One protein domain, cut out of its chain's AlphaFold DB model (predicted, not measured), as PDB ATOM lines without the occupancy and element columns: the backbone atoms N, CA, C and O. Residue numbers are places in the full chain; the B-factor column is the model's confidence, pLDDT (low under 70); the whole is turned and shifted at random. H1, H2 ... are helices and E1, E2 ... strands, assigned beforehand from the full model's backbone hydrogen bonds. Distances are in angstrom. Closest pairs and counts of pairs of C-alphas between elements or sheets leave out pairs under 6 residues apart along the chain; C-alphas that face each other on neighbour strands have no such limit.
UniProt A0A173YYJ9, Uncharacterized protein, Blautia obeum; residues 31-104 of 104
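This is residues 31 to 104 of the 104 residues of an uncharacterized protein of Blautia obeum (UniProt A0A173YYJ9). Two helices, H1 of 18 residues and the longer H2 of 36 residues, form a narrow V that is closed near the end of H1 and the beginning of H2, where a small hairpin of two short strands, E1 and E2, sits. H2 makes the longest axis, and residues 77 to 104 stick out from the small body as a free arm. The printed part has 74 residues, with two named helices and two named strands in the order H1, E1, E2, H2; the sheet, E1 - E2, is antiparallel and the class is mostly helix. The whole is extended, with a radius of gyration of the C-alphas of 19.0 A and spans of 62 by 30 by 14 A.

H1, residues 31 to 48, begins with C-alpha 31 at (204.210, 179.064, 160.667) and is 25.9 A long. E1 is residues 56 to 58 and E2 residues 64 to 66. H2, residues 67 to 102, is 52.7 A long and ends with C-alpha 102 at (227.433, 189.272, 137.868).

H1 touches H2 with residues 44 to 48 alone, and H2 touches H1 with residues 68 to 72 alone; the closest C-alphas, of Leu 47 and Trp 68, are 5.7 A apart. They run opposite ways at a shallow tilt of 25 degrees. E1 and E2 form a hairpin, with N 57 and O 65 within hydrogen-bond range at 2.8 A. The closest C-alphas of E1 and H2, of Val 57 and Leu 67, are 6.0 A apart. H1 and E2 are apart. In H1 and H2 every O i to N i+4 pair is within hydrogen-bond range.

The C-alphas of Gly 52 and Leu 104, the two farthest apart, are 62.0 A from each other. Residues 31 to 39, which belong to H1, also stand free. The printed part has no cut, and no link is long. Residue 104 has a pLDDT under 70.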
ATOM      1  N   VAL A  31     204.081 178.913 159.208       82.00
ATOM      2  CA  VAL A  31     204.210 179.064 160.667       82.00
ATOM      3  C   VAL A  31     204.216 180.544 161.055       82.00
ATOM      4  O   VAL A  31     203.431 180.936 161.909       82.00
ATOM      5  N   ALA A  32     204.990 181.372 160.346       79.44
ATOM      6  CA  ALA A  32     205.047 182.813 160.580       79.44
ATOM      7  C   ALA A  32     203.691 183.505 160.349       79.44
ATOM      8  O   ALA A  32     203.268 184.302 161.179       79.44
ATOM      9  N   GLY A  33     202.967 183.155 159.275       78.81
ATOM     10  CA  GLY A  33     201.627 183.703 159.018       78.81
ATOM     11  C   GLY A  33     200.610 183.328 160.104       78.81
ATOM     12  O   GLY A  33     199.829 184.161 160.561       78.81
ATOM     13  N   LYS A  34     200.663 182.083 160.598       84.06
ATOM     14  CA  LYS A  34     199.818 181.627 161.715       84.06
ATOM     15  C   LYS A  34     200.156 182.335 163.027       84.06
ATOM     16  O   LYS A  34     199.241 182.693 163.765       84.06
ATOM     17  N   GLU A  35     201.440 182.533 163.315       87.56
ATOM     18  CA  GLU A  35     201.904 183.264 164.499       87.56
ATOM     19  C   GLU A  35     201.496 184.741 164.451       87.56
ATOM     20  O   GLU A  35     200.971 185.252 165.439       87.56
ATOM     21  N   ALA A  36     201.652 185.402 163.300       83.25
ATOM     22  CA  ALA A  36     201.222 186.786 163.103       83.25
ATOM     23  C   ALA A  36     199.713 186.944 163.341       83.25
ATOM     24  O   ALA A  36     199.298 187.787 164.134       83.25
ATOM     25  N   LYS A  37     198.897 186.055 162.762       83.94
ATOM     26  CA  LYS A  37     197.440 186.051 162.965       83.94
ATOM     27  C   LYS A  37     197.037 185.773 164.417       83.94
ATOM     28  O   LYS A  37     196.065 186.337 164.915       83.94
ATOM     29  N   ALA A  38     197.770 184.904 165.116       90.12
ATOM     30  CA  ALA A  38     197.541 184.663 166.539       90.12
ATOM     31  C   ALA A  38     197.843 185.914 167.378       90.12
ATOM     32  O   ALA A  38     197.082 186.234 168.289       90.12
ATOM     33  N   LYS A  39     198.914 186.641 167.040       90.00
ATOM     34  CA  LYS A  39     199.293 187.899 167.699       90.00
ATOM     35  C   LYS A  39     198.309 189.033 167.423       90.00
ATOM     36  O   LYS A  39     197.995 189.784 168.339       90.00
ATOM     37  N   GLU A  40     197.791 189.128 166.203       90.75
ATOM     38  CA  GLU A  40     196.737 190.081 165.844       90.75
ATOM     39  C   GLU A  40     195.465 189.843 166.672       90.75
ATOM     40  O   GLU A  40     194.929 190.776 167.268       90.75
ATOM     41  N   LYS A  41     195.044 188.579 166.812       92.75
ATOM     42  CA  LYS A  41     193.891 188.207 167.642       92.75
ATOM     43  C   LYS A  41     194.117 188.476 169.132       92.75
ATOM     44  O   LYS A  41     193.212 188.952 169.809       92.75
ATOM     45  N   GLU A  42     195.311 188.178 169.647       95.75
ATOM     46  CA  GLU A  42     195.689 188.472 171.039       95.75
ATOM     47  C   GLU A  42     195.594 189.978 171.327       95.75
ATOM     48  O   GLU A  42     195.094 190.384 172.376       95.75
ATOM     49  N   LEU A  43     196.022 190.811 170.377       94.69
ATOM     50  CA  LEU A  43     195.941 192.263 170.491       94.69
ATOM     51  C   LEU A  43     194.499 192.784 170.421       94.69
ATOM     52  O   LEU A  43     194.137 193.644 171.222       94.69
ATOM     53  N   GLU A  44     193.670 192.244 169.526       95.56
ATOM     54  CA  GLU A  44     192.234 192.550 169.459       95.56
ATOM     55  C   GLU A  44     191.534 192.232 170.790       95.56
ATOM     56  O   GLU A  44     190.818 193.072 171.342       95.56
ATOM     57  N   GLU A  45     191.757 191.030 171.330       97.12
ATOM     58  CA  GLU A  45     191.185 190.591 172.608       97.12
ATOM     59  C   GLU A  45     191.671 191.465 173.769       97.12
ATOM     60  O   GLU A  45     190.871 191.867 174.619       97.12
ATOM     61  N   TRP A  46     192.963 191.810 173.782       97.31
ATOM     62  CA  TRP A  46     193.532 192.708 174.780       97.31
ATOM     63  C   TRP A  46     192.902 194.099 174.720       97.31
ATOM     64  O   TRP A  46     192.491 194.615 175.758       97.31
ATOM     65  N   LEU A  47     192.762 194.685 173.524       96.56
ATOM     66  CA  LEU A  47     192.115 195.985 173.349       96.56
ATOM     67  C   LEU A  47     190.661 195.939 173.818       96.56
ATOM     68  O   LEU A  47     190.257 196.788 174.602       96.56
ATOM     69  N   ARG A  48     189.879 194.929 173.426       95.94
ATOM     70  CA  ARG A  48     188.486 194.788 173.889       95.94
ATOM     71  C   ARG A  48     188.355 194.630 175.406       95.94
ATOM     72  O   ARG A  48     187.322 194.988 175.961       95.94
ATOM     73  N   GLY A  49     189.376 194.101 176.079       96.12
ATOM     74  CA  GLY A  49     189.397 193.946 177.534       96.12
ATOM     75  C   GLY A  49     189.647 195.239 178.321       96.12
ATOM     76  O   GLY A  49     189.504 195.230 179.545       96.12
ATOM     77  N   LEU A  50     190.039 196.337 177.663       97.00
ATOM     78  CA  LEU A  50     190.306 197.614 178.327       97.00
ATOM     79  C   LEU A  50     189.023 198.441 178.486       97.00
ATOM     80  O   LEU A  50     188.210 198.559 177.570       97.00
ATOM     81  N   ASP A  51     188.877 199.081 179.646       96.81
ATOM     82  CA  ASP A  51     187.732 199.949 179.923       96.81
ATOM     83  C   ASP A  51     187.668 201.145 178.953       96.81
ATOM     84  O   ASP A  51     188.683 201.751 178.593       96.81
ATOM     85  N   GLY A  52     186.455 201.486 178.518       94.31
ATOM     86  CA  GLY A  52     186.199 202.592 177.592       94.31
ATOM     87  C   GLY A  52     186.525 202.325 176.117       94.31
ATOM     88  O   GLY A  52     186.397 203.246 175.306       94.31
ATOM     89  N   MET A  53     186.912 201.104 175.738       96.81
ATOM     90  CA  MET A  53     187.206 200.747 174.339       96.81
ATOM     91  C   MET A  53     185.966 200.582 173.457       96.81
ATOM     92  O   MET A  53     186.058 200.749 172.240       96.81
ATOM     93  N   ASP A  54     184.796 200.370 174.058       96.44
ATOM     94  CA  ASP A  54     183.507 200.348 173.353       96.44
ATOM     95  C   ASP A  54     182.972 201.749 173.022       96.44
ATOM     96  O   ASP A  54     181.900 201.892 172.427       96.44
ATOM     97  N   ARG A  55     183.697 202.818 173.388       96.69
ATOM     98  CA  ARG A  55     183.281 204.176 173.025       96.69
ATOM     99  C   ARG A  55     183.281 204.330 171.506       96.69
ATOM    100  O   ARG A  55     184.289 204.076 170.847       96.69
ATOM    101  N   LEU A  56     182.165 204.812 170.974       96.94
ATOM    102  CA  LEU A  56     182.023 205.045 169.545       96.94
ATOM    103  C   LEU A  56     182.803 206.288 169.111       96.94
ATOM    104  O   LEU A  56     182.716 207.355 169.725       96.94
ATOM    105  N   VAL A  57     183.545 206.146 168.023       95.44
ATOM    106  CA  VAL A  57     184.327 207.192 167.364       95.44
ATOM    107  C   VAL A  57     184.004 207.197 165.878       95.44
ATOM    108  O   VAL A  57     183.610 206.174 165.334       95.44
ATOM    109  N   ASP A  58     184.158 208.349 165.228       96.06
ATOM    110  CA  ASP A  58     184.029 208.424 163.770       96.06
ATOM    111  C   ASP A  58     185.194 207.688 163.106       96.06
ATOM    112  O   ASP A  58     186.349 207.878 163.506       96.06
ATOM    113  N   ASP A  59     184.907 206.860 162.113       91.50
ATOM    114  CA  ASP A  59     185.886 206.265 161.214       91.50
ATOM    115  C   ASP A  59     186.363 207.298 160.162       91.50
ATOM    116  O   ASP A  59     186.263 208.513 160.365       91.50
ATOM    117  N   TYR A  60     186.947 206.841 159.050       83.88
ATOM    118  CA  TYR A  60     187.403 207.729 157.971       83.88
ATOM    119  C   TYR A  60     186.277 208.222 157.046       83.88
ATOM    120  O   TYR A  60     186.477 209.205 156.331       83.88
ATOM    121  N   VAL A  61     185.113 207.568 157.058       90.69
ATOM    122  CA  VAL A  61     183.936 207.880 156.229       90.69
ATOM    123  C   VAL A  61     182.875 208.658 157.030       90.69
ATOM    124  O   VAL A  61     181.972 209.260 156.449       90.69
ATOM    125  N   GLY A  62     183.036 208.742 158.353       89.69
ATOM    126  CA  GLY A  62     182.110 209.386 159.286       89.69
ATOM    127  C   GLY A  62     181.141 208.417 159.972       89.69
ATOM    128  O   GLY A  62     180.233 208.872 160.670       89.69
ATOM    129  N   ASP A  63     181.327 207.109 159.798       94.50
ATOM    130  CA  ASP A  63     180.565 206.067 160.479       94.50
ATOM    131  C   ASP A  63     181.070 205.863 161.913       94.50
ATOM    132  O   ASP A  63     182.224 206.124 162.246       94.50
ATOM    133  N   LYS A  64     180.187 205.401 162.803       95.94
ATOM    134  CA  LYS A  64     180.516 205.182 164.217       95.94
ATOM    135  C   LYS A  64     181.000 203.753 164.448       95.94
ATOM    136  O   LYS A  64     180.187 202.831 164.447       95.94
ATOM    137  N   ILE A  65     182.286 203.601 164.754       95.69
ATOM    138  CA  ILE A  65     182.916 202.326 165.130       95.69
ATOM    139  C   ILE A  65     183.439 202.371 166.577       95.69
ATOM    140  O   ILE A  65     183.724 203.461 167.088       95.69
ATOM    141  N   PRO A  66     183.577 201.232 167.275       97.00
ATOM    142  CA  PRO A  66     184.275 201.164 168.556       97.00
ATOM    143  C   PRO A  66     185.721 201.668 168.462       97.00
ATOM    144  O   PRO A  66     186.398 201.519 167.443       97.00
ATOM    145  N   LEU A  67     186.241 202.235 169.551       95.81
ATOM    146  CA  LEU A  67     187.612 202.743 169.579       95.81
ATOM    147  C   LEU A  67     188.651 201.654 169.304       95.81
ATOM    148  O   LEU A  67     189.627 201.933 168.606       95.81
ATOM    149  N   TRP A  68     188.475 200.452 169.862       96.19
ATOM    150  CA  TRP A  68     189.425 199.357 169.644       96.19
ATOM    151  C   TRP A  68     189.545 199.012 168.154       96.19
ATOM    152  O   TRP A  68     190.650 198.776 167.676       96.19
ATOM    153  N   GLU A  69     188.435 199.071 167.415       95.31
ATOM    154  CA  GLU A  69     188.385 198.809 165.975       95.31
ATOM    155  C   GLU A  69     189.165 199.884 165.212       95.31
ATOM    156  O   GLU A  69     190.072 199.574 164.445       95.31
ATOM    157  N   LYS A  70     188.956 201.162 165.556       94.75
ATOM    158  CA  LYS A  70     189.733 202.272 164.979       94.75
ATOM    159  C   LYS A  70     191.242 202.156 165.241       94.75
ATOM    160  O   LYS A  70     192.055 202.582 164.416       94.75
ATOM    161  N   ILE A  71     191.634 201.645 166.411       94.12
ATOM    162  CA  ILE A  71     193.045 201.413 166.757       94.12
ATOM    163  C   ILE A  71     193.617 200.275 165.906       94.12
ATOM    164  O   ILE A  71     194.711 200.439 165.359       94.12
ATOM    165  N   MET A  72     192.873 199.175 165.753       94.19
ATOM    166  CA  MET A  72     193.249 198.050 164.891       94.19
ATOM    167  C   MET A  72     193.416 198.493 163.432       94.19
ATOM    168  O   MET A  72     194.466 198.242 162.845       94.19
ATOM    169  N   ASP A  73     192.475 199.259 162.875       91.88
ATOM    170  CA  ASP A  73     192.574 199.796 161.508       91.88
ATOM    171  C   ASP A  73     193.831 200.649 161.310       91.88
ATOM    172  O   ASP A  73     194.538 200.572 160.294       91.88
ATOM    173  N   ARG A  74     194.138 201.489 162.307       90.81
ATOM    174  CA  ARG A  74     195.321 202.347 162.260       90.81
ATOM    175  C   ARG A  74     196.604 201.530 162.322       90.81
ATOM    176  O   ARG A  74     197.541 201.840 161.586       90.81
ATOM    177  N   GLN A  75     196.651 200.518 163.180       90.38
ATOM    178  CA  GLN A  75     197.773 199.592 163.249       90.38
ATOM    179  C   GLN A  75     197.945 198.845 161.925       90.38
ATOM    180  O   GLN A  75     199.065 198.801 161.423       90.38
ATOM    181  N   GLY A  76     196.862 198.315 161.348       87.94
ATOM    182  CA  GLY A  76     196.881 197.627 160.057       87.94
ATOM    183  C   GLY A  76     197.478 198.512 158.967       87.94
ATOM    184  O   GLY A  76     198.428 198.120 158.298       87.94
ATOM    185  N   THR A  77     197.036 199.770 158.884       88.50
ATOM    186  CA  THR A  77     197.582 200.748 157.925       88.50
ATOM    187  C   THR A  77     199.087 200.985 158.113       88.50
ATOM    188  O   THR A  77     199.837 201.042 157.139       88.50
ATOM    189  N   VAL A  78     199.550 201.129 159.362       86.56
ATOM    190  CA  VAL A  78     200.981 201.319 159.666       86.56
ATOM    191  C   VAL A  78     201.787 200.065 159.326       86.56
ATOM    192  O   VAL A  78     202.869 200.183 158.752       86.56
ATOM    193  N   CYS A  79     201.253 198.879 159.630       86.50
ATOM    194  CA  CYS A  79     201.881 197.601 159.315       86.50
ATOM    195  C   CYS A  79     202.042 197.426 157.801       86.50
ATOM    196  O   CYS A  79     203.152 197.170 157.347       86.50
ATOM    197  N   CYS A  80     200.989 197.680 157.019       84.31
ATOM    198  CA  CYS A  80     201.049 197.625 155.556       84.31
ATOM    199  C   CYS A  80     202.078 198.610 154.981       84.31
ATOM    200  O   CYS A  80     202.820 198.277 154.059       84.31
ATOM    201  N   ALA A  81     202.162 199.830 155.526       86.19
ATOM    202  CA  ALA A  81     203.148 200.815 155.079       86.19
ATOM    203  C   ALA A  81     204.591 200.362 155.365       86.19
ATOM    204  O   ALA A  81     205.485 200.538 154.529       86.19
ATOM    205  N   TRP A  82     204.825 199.768 156.537       86.25
ATOM    206  CA  TRP A  82     206.123 199.198 156.894       86.25
ATOM    207  C   TRP A  82     206.477 197.974 156.057       86.25
ATOM    208  O   TRP A  82     207.615 197.886 155.602       86.25
ATOM    209  N   GLU A  83     205.527 197.072 155.811       85.31
ATOM    210  CA  GLU A  83     205.721 195.904 154.949       85.31
ATOM    211  C   GLU A  83     206.134 196.331 153.541       85.31
ATOM    212  O   GLU A  83     207.167 195.886 153.042       85.31
ATOM    213  N   LYS A  84     205.394 197.274 152.945       83.75
ATOM    214  CA  LYS A  84     205.720 197.829 151.630       83.75
ATOM    215  C   LYS A  84     207.119 198.440 151.594       83.75
ATOM    216  O   LYS A  84     207.910 198.132 150.707       83.75
ATOM    217  N   THR A  85     207.462 199.250 152.595       86.19
ATOM    218  CA  THR A  85     208.791 199.881 152.674       86.19
ATOM    219  C   THR A  85     209.902 198.835 152.802       86.19
ATOM    220  O   THR A  85     210.912 198.907 152.104       86.19
ATOM    221  N   ALA A  86     209.726 197.842 153.678       85.00
ATOM    222  CA  ALA A  86     210.700 196.774 153.877       85.00
ATOM    223  C   ALA A  86     210.879 195.921 152.612       85.00
ATOM    224  O   ALA A  86     212.005 195.555 152.275       85.00
ATOM    225  N   PHE A  87     209.786 195.645 151.897       85.38
ATOM    226  CA  PHE A  87     209.805 194.941 150.621       85.38
ATOM    227  C   PHE A  87     210.601 195.708 149.558       85.38
ATOM    228  O   PHE A  87     211.522 195.154 148.954       85.38
ATOM    229  N   GLU A  88     210.290 196.992 149.358       86.31
ATOM    230  CA  GLU A  88     210.967 197.839 148.371       86.31
ATOM    231  C   GLU A  88     212.468 197.971 148.653       86.31
ATOM    232  O   GLU A  88     213.288 197.806 147.747       86.31
ATOM    233  N   GLU A  89     212.848 198.240 149.904       88.12
ATOM    234  CA  GLU A  89     214.259 198.334 150.294       88.12
ATOM    235  C   GLU A  89     214.973 196.983 150.176       88.12
ATOM    236  O   GLU A  89     216.096 196.916 149.666       88.12
ATOM    237  N   GLY A  90     214.311 195.885 150.556       89.19
ATOM    238  CA  GLY A  90     214.834 194.531 150.383       89.19
ATOM    239  C   GLY A  90     215.112 194.197 148.918       89.19
ATOM    240  O   GLY A  90     216.176 193.663 148.592       89.19
ATOM    241  N   LEU A  91     214.203 194.575 148.016       88.69
ATOM    242  CA  LEU A  91     214.365 194.358 146.581       88.69
ATOM    243  C   LEU A  91     215.504 195.205 145.994       88.69
ATOM    244  O   LEU A  91     216.315 194.685 145.226       88.69
ATOM    245  N   LYS A  92     215.630 196.478 146.398       87.81
ATOM    246  CA  LYS A  92     216.751 197.349 145.991       87.81
ATOM    247  C   LYS A  92     218.100 196.755 146.399       87.81
ATOM    248  O   LYS A  92     219.020 196.687 145.579       87.81
ATOM    249  N   VAL A  93     218.216 196.295 147.648       90.62
ATOM    250  CA  VAL A  93     219.435 195.640 148.153       90.62
ATOM    251  C   VAL A  93     219.708 194.341 147.392       90.62
ATOM    252  O   VAL A  93     220.843 194.108 146.980       90.62
ATOM    253  N   GLY A  94     218.680 193.527 147.140       90.19
ATOM    254  CA  GLY A  94     218.800 192.292 146.364       90.19
ATOM    255  C   GLY A  94     219.334 192.527 144.951       90.19
ATOM    256  O   GLY A  94     220.296 191.877 144.548       90.19
ATOM    257  N   ILE A  95     218.781 193.501 144.219       88.25
ATOM    258  CA  ILE A  95     219.250 193.866 142.871       88.25
ATOM    259  C   ILE A  95     220.720 194.287 142.903       88.25
ATOM    260  O   ILE A  95     221.508 193.827 142.075       88.25
ATOM    261  N   ARG A  96     221.110 195.119 143.876       89.31
ATOM    262  CA  ARG A  96     222.505 195.542 144.039       89.31
ATOM    263  C   ARG A  96     223.440 194.348 144.236       89.31
ATOM    264  O   ARG A  96     224.454 194.263 143.547       89.31
ATOM    265  N   LEU A  97     223.090 193.423 145.129       90.94
ATOM    266  CA  LEU A  97     223.887 192.219 145.373       90.94
ATOM    267  C   LEU A  97     223.999 191.351 144.113       90.94
ATOM    268  O   LEU A  97     225.085 190.878 143.791       90.94
ATOM    269  N   MET A  98     222.906 191.186 143.361       87.81
ATOM    270  CA  MET A  98     222.932 190.440 142.099       87.81
ATOM    271  C   MET A  98     223.873 191.093 141.078       87.81
ATOM    272  O   MET A  98     224.658 190.394 140.441       87.81
ATOM    273  N   MET A  99     223.856 192.424 140.951       86.81
ATOM    274  CA  MET A  99     224.782 193.146 140.068       86.81
ATOM    275  C   MET A  99     226.247 192.973 140.484       86.81
ATOM    276  O   MET A  99     227.103 192.789 139.620       86.81
ATOM    277  N   GLU A 100     226.540 193.005 141.786       87.81
ATOM    278  CA  GLU A 100     227.891 192.783 142.316       87.81
ATOM    279  C   GLU A 100     228.389 191.354 142.013       87.81
ATOM    280  O   GLU A 100     229.551 191.185 141.657       87.81
ATOM    281  N   VAL A 101     227.510 190.342 142.054       85.69
ATOM    282  CA  VAL A 101     227.842 188.947 141.697       85.69
ATOM    283  C   VAL A 101     228.082 188.767 140.195       85.69
ATOM    284  O   VAL A 101     229.026 188.082 139.818       85.69
ATOM    285  N   TYR A 102     227.261 189.371 139.329       75.06
ATOM    286  CA  TYR A 102     227.433 189.272 137.868       75.06
ATOM    287  C   TYR A 102     228.623 190.074 137.324       75.06
ATOM    288  O   TYR A 102     229.009 189.883 136.172       75.06
ATOM    289  N   SER A 103     229.179 190.986 138.123       72.31
ATOM    290  CA  SER A 103     230.342 191.804 137.750       72.31
ATOM    291  C   SER A 103     231.688 191.161 138.134       72.31
ATOM    292  O   SER A 103     232.726 191.794 137.928       72.31
ATOM    293  N   LEU A 104     231.670 189.946 138.701       56.72
ATOM    294  CA  LEU A 104     232.832 189.095 139.012       56.72
ATOM    295  C   LEU A 104     233.066 188.052 137.913       56.72
ATOM    296  O   LEU A 104     234.255 187.761 137.649       56.72
TER     297      LEU A 104